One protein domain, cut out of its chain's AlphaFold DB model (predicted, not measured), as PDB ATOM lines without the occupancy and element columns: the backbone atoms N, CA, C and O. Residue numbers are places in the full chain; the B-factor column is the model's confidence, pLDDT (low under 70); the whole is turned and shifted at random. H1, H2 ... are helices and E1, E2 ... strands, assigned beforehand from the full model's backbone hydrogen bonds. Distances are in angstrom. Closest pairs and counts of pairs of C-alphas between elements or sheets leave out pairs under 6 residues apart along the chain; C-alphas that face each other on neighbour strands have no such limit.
ATOM      1  N   ASP A  67      -8.045  56.520 -21.029       71.81
ATOM      2  CA  ASP A  67      -8.564  55.943 -22.277       71.81
ATOM      3  C   ASP A  67      -7.782  56.448 -23.494       71.81
ATOM      4  O   ASP A  67      -7.804  57.637 -23.800       71.81
ATOM      5  N   MET A  68      -7.111  55.542 -24.206       75.25
ATOM      6  CA  MET A  68      -6.379  55.808 -25.451       75.25
ATOM      7  C   MET A  68      -7.186  55.398 -26.695       75.25
ATOM      8  O   MET A  68      -6.655  54.761 -27.598       75.25
ATOM      9  N   LEU A  69      -8.481  55.744 -26.733       78.38
ATOM     10  CA  LEU A  69      -9.445  55.321 -27.766       78.38
ATOM     11  C   LEU A  69      -9.698  53.804 -27.789       78.38
ATOM     12  O   LEU A  69     -10.181  53.250 -28.778       78.38
ATOM     13  N   LEU A  70      -9.426  53.130 -26.675       82.06
ATOM     14  CA  LEU A  70      -9.553  51.680 -26.537       82.06
ATOM     15  C   LEU A  70     -10.977  51.275 -26.135       82.06
ATOM     16  O   LEU A  70     -11.396  50.148 -26.385       82.06
ATOM     17  N   SER A  71     -11.764  52.211 -25.597       78.50
ATOM     18  CA  SER A  71     -13.140  51.974 -25.144       78.50
ATOM     19  C   SER A  71     -14.052  51.297 -26.170       78.50
ATOM     20  O   SER A  71     -14.889  50.474 -25.805       78.50
ATOM     21  N   ASN A  72     -13.932  51.651 -27.455       80.50
ATOM     22  CA  ASN A  72     -14.761  51.051 -28.508       80.50
ATOM     23  C   ASN A  72     -14.384  49.593 -28.775       80.50
ATOM     24  O   ASN A  72     -15.273  48.775 -28.994       80.50
ATOM     25  N   LEU A  73     -13.087  49.277 -28.739       83.75
ATOM     26  CA  LEU A  73     -12.586  47.920 -28.938       83.75
ATOM     27  C   LEU A  73     -13.062  47.000 -27.811       83.75
ATOM     28  O   LEU A  73     -13.600  45.934 -28.093       83.75
ATOM     29  N   TYR A  74     -12.933  47.446 -26.558       84.75
ATOM     30  CA  TYR A  74     -13.433  46.712 -25.393       84.75
ATOM     31  C   TYR A  74     -14.930  46.427 -25.519       84.75
ATOM     32  O   TYR A  74     -15.337  45.273 -25.463       84.75
ATOM     33  N   ALA A  75     -15.739  47.455 -25.793       79.50
ATOM     34  CA  ALA A  75     -17.184  47.291 -25.939       79.50
ATOM     35  C   ALA A  75     -17.565  46.329 -27.079       79.50
ATOM     36  O   ALA A  75     -18.515  45.561 -26.951       79.50
ATOM     37  N   TYR A  76     -16.834  46.367 -28.196       82.25
ATOM     38  CA  TYR A  76     -17.081  45.485 -29.334       82.25
ATOM     39  C   TYR A  76     -16.762  44.020 -29.006       82.25
ATOM     40  O   TYR A  76     -17.569  43.140 -29.290       82.25
ATOM     41  N   VAL A  77     -15.615  43.756 -28.377       84.31
ATOM     42  CA  VAL A  77     -15.200  42.395 -28.006       84.31
ATOM     43  C   VAL A  77     -16.075  41.831 -26.882       84.31
ATOM     44  O   VAL A  77     -16.486  40.676 -26.962       84.31
ATOM     45  N   GLU A  78     -16.444  42.644 -25.890       84.50
ATOM     46  CA  GLU A  78     -17.386  42.251 -24.832       84.50
ATOM     47  C   GLU A  78     -18.771  41.910 -25.401       84.50
ATOM     48  O   GLU A  78     -19.386  40.930 -24.984       84.50
ATOM     49  N   ALA A  79     -19.256  42.662 -26.398       81.00
ATOM     50  CA  ALA A  79     -20.512  42.355 -27.089       81.00
ATOM     51  C   ALA A  79     -20.478  41.007 -27.835       81.00
ATOM     52  O   ALA A  79     -21.528  40.400 -28.045       81.00
ATOM     53  N   LEU A  80     -19.287  40.523 -28.202       84.50
ATOM     54  CA  LEU A  80     -19.071  39.187 -28.764       84.50
ATOM     55  C   LEU A  80     -18.864  38.105 -27.683       84.50
ATOM     56  O   LEU A  80     -18.689  36.937 -28.025       84.50
ATOM     57  N   GLY A  81     -18.882  38.467 -26.395       81.56
ATOM     58  CA  GLY A  81     -18.619  37.564 -25.269       81.56
ATOM     59  C   GLY A  81     -17.134  37.293 -25.007       81.56
ATOM     60  O   GLY A  81     -16.810  36.309 -24.343       81.56
ATOM     61  N   GLY A  82     -16.235  38.121 -25.547       85.19
ATOM     62  CA  GLY A  82     -14.788  38.021 -25.344       85.19
ATOM     63  C   GLY A  82     -14.250  38.957 -24.256       85.19
ATOM     64  O   GLY A  82     -14.964  39.804 -23.725       85.19
ATOM     65  N   GLU A  83     -12.951  38.835 -23.977       85.00
ATOM     66  CA  GLU A  83     -12.191  39.698 -23.064       85.00
ATOM     67  C   GLU A  83     -11.005  40.329 -23.809       85.00
ATOM     68  O   GLU A  83     -10.421  39.709 -24.701       85.00
ATOM     69  N   VAL A  84     -10.652  41.572 -23.462       84.94
ATOM     70  CA  VAL A  84      -9.504  42.279 -24.046       84.94
ATOM     71  C   VAL A  84      -8.416  42.458 -22.998       84.94
ATOM     72  O   VAL A  84      -8.609  43.108 -21.969       84.94
ATOM     73  N   GLU A  85      -7.229  41.955 -23.318       86.12
ATOM     74  CA  GLU A  85      -6.020  42.160 -22.532       86.12
ATOM     75  C   GLU A  85      -4.988  42.960 -23.328       86.12
ATOM     76  O   GLU A  85      -4.720  42.672 -24.495       86.12
ATOM     77  N   ILE A  86      -4.360  43.942 -22.678       86.06
ATOM     78  CA  ILE A  86      -3.254  44.711 -23.254       86.06
ATOM     79  C   ILE A  86      -1.972  44.311 -22.545       86.06
ATOM     80  O   ILE A  86      -1.868  44.429 -21.323       86.06
ATOM     81  N   ARG A  87      -0.992  43.839 -23.316       88.50
ATOM     82  CA  ARG A  87       0.275  43.326 -22.795       88.50
ATOM     83  C   ARG A  87       1.455  43.932 -23.545       88.50
ATOM     84  O   ARG A  87       1.465  43.956 -24.774       88.50
ATOM     85  N   ALA A  88       2.451  44.400 -22.800       87.62
ATOM     86  CA  ALA A  88       3.734  44.838 -23.328       87.62
ATOM     87  C   ALA A  88       4.718  43.662 -23.292       87.62
ATOM     88  O   ALA A  88       4.971  43.093 -22.229       87.62
ATOM     89  N   LYS A  89       5.256  43.289 -24.457       89.12
ATOM     90  CA  LYS A  89       6.238  42.207 -24.601       89.12
ATOM     91  C   LYS A  89       7.627  42.791 -24.825       89.12
ATOM     92  O   LYS A  89       7.852  43.507 -25.796       89.12
ATOM     93  N   PHE A  90       8.542  42.438 -23.939       83.69
ATOM     94  CA  PHE A  90       9.966  42.746 -23.986       83.69
ATOM     95  C   PHE A  90      10.752  41.442 -24.178       83.69
ATOM     96  O   PHE A  90      10.205  40.371 -23.904       83.69
ATOM     97  N   PRO A  91      12.027  41.499 -24.607       82.81
ATOM     98  CA  PRO A  91      12.836  40.297 -24.829       82.81
ATOM     99  C   PRO A  91      12.841  39.331 -23.639       82.81
ATOM    100  O   PRO A  91      12.743  38.121 -23.828       82.81
ATOM    101  N   ASP A  92      12.875  39.870 -22.417       78.19
ATOM    102  CA  ASP A  92      12.976  39.067 -21.202       78.19
ATOM    103  C   ASP A  92      11.659  38.903 -20.443       78.19
ATOM    104  O   ASP A  92      11.598  38.071 -19.539       78.19
ATOM    105  N   GLN A  93      10.611  39.678 -20.742       78.06
ATOM    106  CA  GLN A  93       9.385  39.662 -19.941       78.06
ATOM    107  C   GLN A  93       8.150  40.172 -20.678       78.06
ATOM    108  O   GLN A  93       8.225  40.991 -21.588       78.06
ATOM    109  N   GLU A  94       6.993  39.722 -20.214       85.88
ATOM    110  CA  GLU A  94       5.684  40.199 -20.638       85.88
ATOM    111  C   GLU A  94       4.986  40.798 -19.422       85.88
ATOM    112  O   GLU A  94       5.010  40.205 -18.344       85.88
ATOM    113  N   VAL A  95       4.411  41.987 -19.589       84.44
ATOM    114  CA  VAL A  95       3.748  42.722 -18.508       84.44
ATOM    115  C   VAL A  95       2.369  43.158 -18.977       84.44
ATOM    116  O   VAL A  95       2.222  43.732 -20.059       84.44
ATOM    117  N   GLN A  96       1.347  42.893 -18.166       86.56
ATOM    118  CA  GLN A  96      -0.010  43.338 -18.456       86.56
ATOM    119  C   GLN A  96      -0.169  44.816 -18.082       86.56
ATOM    120  O   GLN A  96       0.223  45.252 -16.996       86.56
ATOM    121  N   ILE A  97      -0.759  45.604 -18.980       86.19
ATOM    122  CA  ILE A  97      -0.961  47.037 -18.762       86.19
ATOM    123  C   ILE A  97      -2.261  47.246 -17.984       86.19
ATOM    124  O   ILE A  97      -3.355  47.265 -18.552       86.19
ATOM    125  N   ARG A  98      -2.152  47.424 -16.665       83.69
ATOM    126  CA  ARG A  98      -3.313  47.512 -15.760       83.69
ATOM    127  C   ARG A  98      -4.168  48.750 -15.993       83.69
ATOM    128  O   ARG A  98      -5.378  48.710 -15.784       83.69
ATOM    129  N   GLN A  99      -3.542  49.837 -16.445       77.44
ATOM    130  CA  GLN A  99      -4.185  51.134 -16.685       77.44
ATOM    131  C   GLN A  99      -5.423  51.043 -17.590       77.44
ATOM    132  O   GLN A  99      -6.307  51.888 -17.489       77.44
ATOM    133  N   PHE A 100      -5.511  50.005 -18.428       76.38
ATOM    134  CA  PHE A 100      -6.563  49.851 -19.429       76.38
ATOM    135  C   PHE A 100      -7.531  48.686 -19.163       76.38
ATOM    136  O   PHE A 100      -8.407  48.418 -19.978       76.38
ATOM    137  N   ARG A 101      -7.425  48.017 -18.009       72.62
ATOM    138  CA  ARG A 101      -8.195  46.800 -17.691       72.62
ATOM    139  C   ARG A 101      -9.708  47.023 -17.552       72.62
ATOM    140  O   ARG A 101     -10.488  46.123 -17.828       72.62
ATOM    141  N   GLU A 102     -10.132  48.214 -17.129       66.62
ATOM    142  CA  GLU A 102     -11.532  48.521 -16.776       66.62
ATOM    143  C   GLU A 102     -12.182  49.559 -17.719       66.62
ATOM    144  O   GLU A 102     -13.239  50.115 -17.411       66.62
ATOM    145  N   ILE A 103     -11.580  49.840 -18.882       66.25
ATOM    146  CA  ILE A 103     -12.082  50.882 -19.797       66.25
ATOM    147  C   ILE A 103     -13.509  50.569 -20.290       66.25
ATOM    148  O   ILE A 103     -14.360  51.465 -20.323       66.25
ATOM    149  N   GLY A 104     -13.806  49.305 -20.616       61.00
ATOM    150  CA  GLY A 104     -15.146  48.875 -21.047       61.00
ATOM    151  C   GLY A 104     -16.237  49.203 -20.017       61.00
ATOM    152  O   GLY A 104     -17.281  49.772 -20.353       61.00
ATOM    153  N   LYS A 105     -15.941  48.982 -18.730       60.91
ATOM    154  CA  LYS A 105     -16.861  49.251 -17.610       60.91
ATOM    155  C   LYS A 105     -17.108  50.743 -17.391       60.91
ATOM    156  O   LYS A 105     -18.245  51.135 -17.123       60.91
ATOM    157  N   LEU A 106     -16.091  51.590 -17.568       56.59
ATOM    158  CA  LEU A 106     -16.240  53.049 -17.474       56.59
ATOM    159  C   LEU A 106     -17.157  53.597 -18.574       56.59
ATOM    160  O   LEU A 106     -17.992  54.468 -18.310       56.59
ATOM    161  N   LYS A 107     -17.076  53.048 -19.793       59.75
ATOM    162  CA  LYS A 107     -17.962  53.447 -20.891       59.75
ATOM    163  C   LYS A 107     -19.393  52.946 -20.704       59.75
ATOM    164  O   LYS A 107     -20.335  53.692 -20.976       59.75
ATOM    165  N   ALA A 108     -19.572  51.726 -20.198       57.91
ATOM    166  CA  ALA A 108     -20.887  51.199 -19.836       57.91
ATOM    167  C   ALA A 108     -21.550  52.048 -18.734       57.91
ATOM    168  O   ALA A 108     -22.723  52.409 -18.850       57.91
ATOM    169  N   ALA A 109     -20.788  52.458 -17.715       54.62
ATOM    170  CA  ALA A 109     -21.253  53.359 -16.659       54.62
ATOM    171  C   ALA A 109     -21.620  54.762 -17.190       54.62
ATOM    172  O   ALA A 109     -22.654  55.320 -16.806       54.62
ATOM    173  N   LEU A 110     -20.831  55.311 -18.123       56.41
ATOM    174  CA  LEU A 110     -21.134  56.571 -18.821       56.41
ATOM    175  C   LEU A 110     -22.383  56.463 -19.718       56.41
ATOM    176  O   LEU A 110     -23.199  57.383 -19.767       56.41
ATOM    177  N   ALA A 111     -22.594  55.328 -20.389       59.97
ATOM    178  CA  ALA A 111     -23.779  55.091 -21.215       59.97
ATOM    179  C   ALA A 111     -25.059  54.920 -20.372       59.97
ATOM    180  O   ALA A 111     -26.120  55.442 -20.727       59.97
ATOM    181  N   LEU A 112     -24.965  54.234 -19.227       57.09
ATOM    182  CA  LEU A 112     -26.061  54.065 -18.264       57.09
ATOM    183  C   LEU A 112     -26.473  55.394 -17.612       57.09
ATOM    184  O   LEU A 112     -27.664  55.664 -17.442       57.09
ATOM    185  N   THR A 113     -25.507  56.258 -17.293       55.00
ATOM    186  CA  THR A 113     -25.776  57.600 -16.750       55.00
ATOM    187  C   THR A 113     -26.352  58.553 -17.801       55.00
ATOM    188  O   THR A 113     -27.276  59.308 -17.489       55.00
ATOM    189  N   ALA A 114     -25.912  58.468 -19.062       55.62
ATOM    190  CA  ALA A 114     -26.499  59.227 -20.172       55.62
ATOM    191  C   ALA A 114     -27.960  58.830 -20.472       55.62
ATOM    192  O   ALA A 114     -28.776  59.691 -20.802       55.62
ATOM    193  N   ARG A 115     -28.326  57.548 -20.304       54.84
ATOM    194  CA  ARG A 115     -29.719  57.072 -20.444       54.84
ATOM    195  C   ARG A 115     -30.648  57.588 -19.342       54.84
ATOM    196  O   ARG A 115     -31.775  57.953 -19.656       54.84
ATOM    197  N   ARG A 116     -30.183  57.692 -18.090       54.50
ATOM    198  CA  ARG A 116     -30.988  58.217 -16.963       54.50
ATOM    199  C   ARG A 116     -31.368  59.694 -17.100       54.50
ATOM    200  O   ARG A 116     -32.440  60.074 -16.649       54.50
ATOM    201  N   LYS A 117     -30.528  60.516 -17.738       51.28
ATOM    202  CA  LYS A 117     -30.818  61.943 -17.991       51.28
ATOM    203  C   LYS A 117     -31.832  62.195 -19.110       51.28
ATOM    204  O   LYS A 117     -32.298  63.315 -19.235       51.28
ATOM    205  N   LYS A 118     -32.152  61.195 -19.939       48.88
ATOM    206  CA  LYS A 118     -33.127  61.326 -21.039       48.88
ATOM    207  C   LYS A 118     -34.558  60.942 -20.638       48.88
ATOM    208  O   LYS A 118     -35.460  61.048 -21.458       48.88
ATOM    209  N   SER A 119     -34.734  60.455 -19.412       51.06
ATOM    210  CA  SER A 119     -35.997  59.968 -18.843       51.06
ATOM    211  C   SER A 119     -36.476  60.790 -17.635       51.06
ATOM    212  O   SER A 119     -37.360  60.336 -16.915       51.06
ATOM    213  N   ALA A 120     -35.878  61.961 -17.403       43.56
ATOM    214  CA  ALA A 120     -36.286  62.973 -16.428       43.56
ATOM    215  C   ALA A 120     -36.455  64.305 -17.163       43.56
ATOM    216  O   ALA A 120     -37.365  65.067 -16.781       43.56
TER     217      ALA A 120
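Overview. This is residues 67 to 120 of the 120 residues of the protein "HTH cro/C1-type domain-containing protein" of Actinobacteria bacterium RBG_16_64_13 (UniProt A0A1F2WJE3). A thin rod: the hairpin E1 and E2 lies toward one end, the long helix H2 runs out to the other, and the short helix H1 stands crosswise at residues 103 to 107 of H2. Residues 89 to 94 and 109 to 120 stick out. There are 54 residues printed, with two named helices and two named strands, in the order H1, E1, E2, H2; the class is mixed, helices and strands. It is only just loose, close to extended, with a radius of gyration of the C-alphas of 14.5 A and spans of 55 by 21 by 13 A.

Along the chain. H1, residues 71 to 79, begins at C-alpha 71 (-13.140, 51.974, -25.144) and is 12.3 A long. E1 is residues 87 to 89, E2 residues 94 to 97. H2, residues 103 to 116, is 20.5 A long and ends at C-alpha 116 (-30.988, 58.217, -16.963).

Arrangement. H1 and H2 touch, about perpendicular at 87 degrees, H2 with residues 103 to 107 alone; their closest C-alphas, of Tyr 74 and Gly 104, are 5.1 A apart. E1 and E2 form an antiparallel hairpin, with N 88 and O 95 within hydrogen-bond range at 2.8 A. In H1 and H2 every O i to N i+4 pair is within hydrogen-bond range. E1 and H2 are apart.

Size, cuts and confidence. The C-alphas farthest apart, of Asp 92 and Ala 120, are 55.0 A apart. The printed part has no cut and no long link. Residues 102 to 120 have pLDDT under 70.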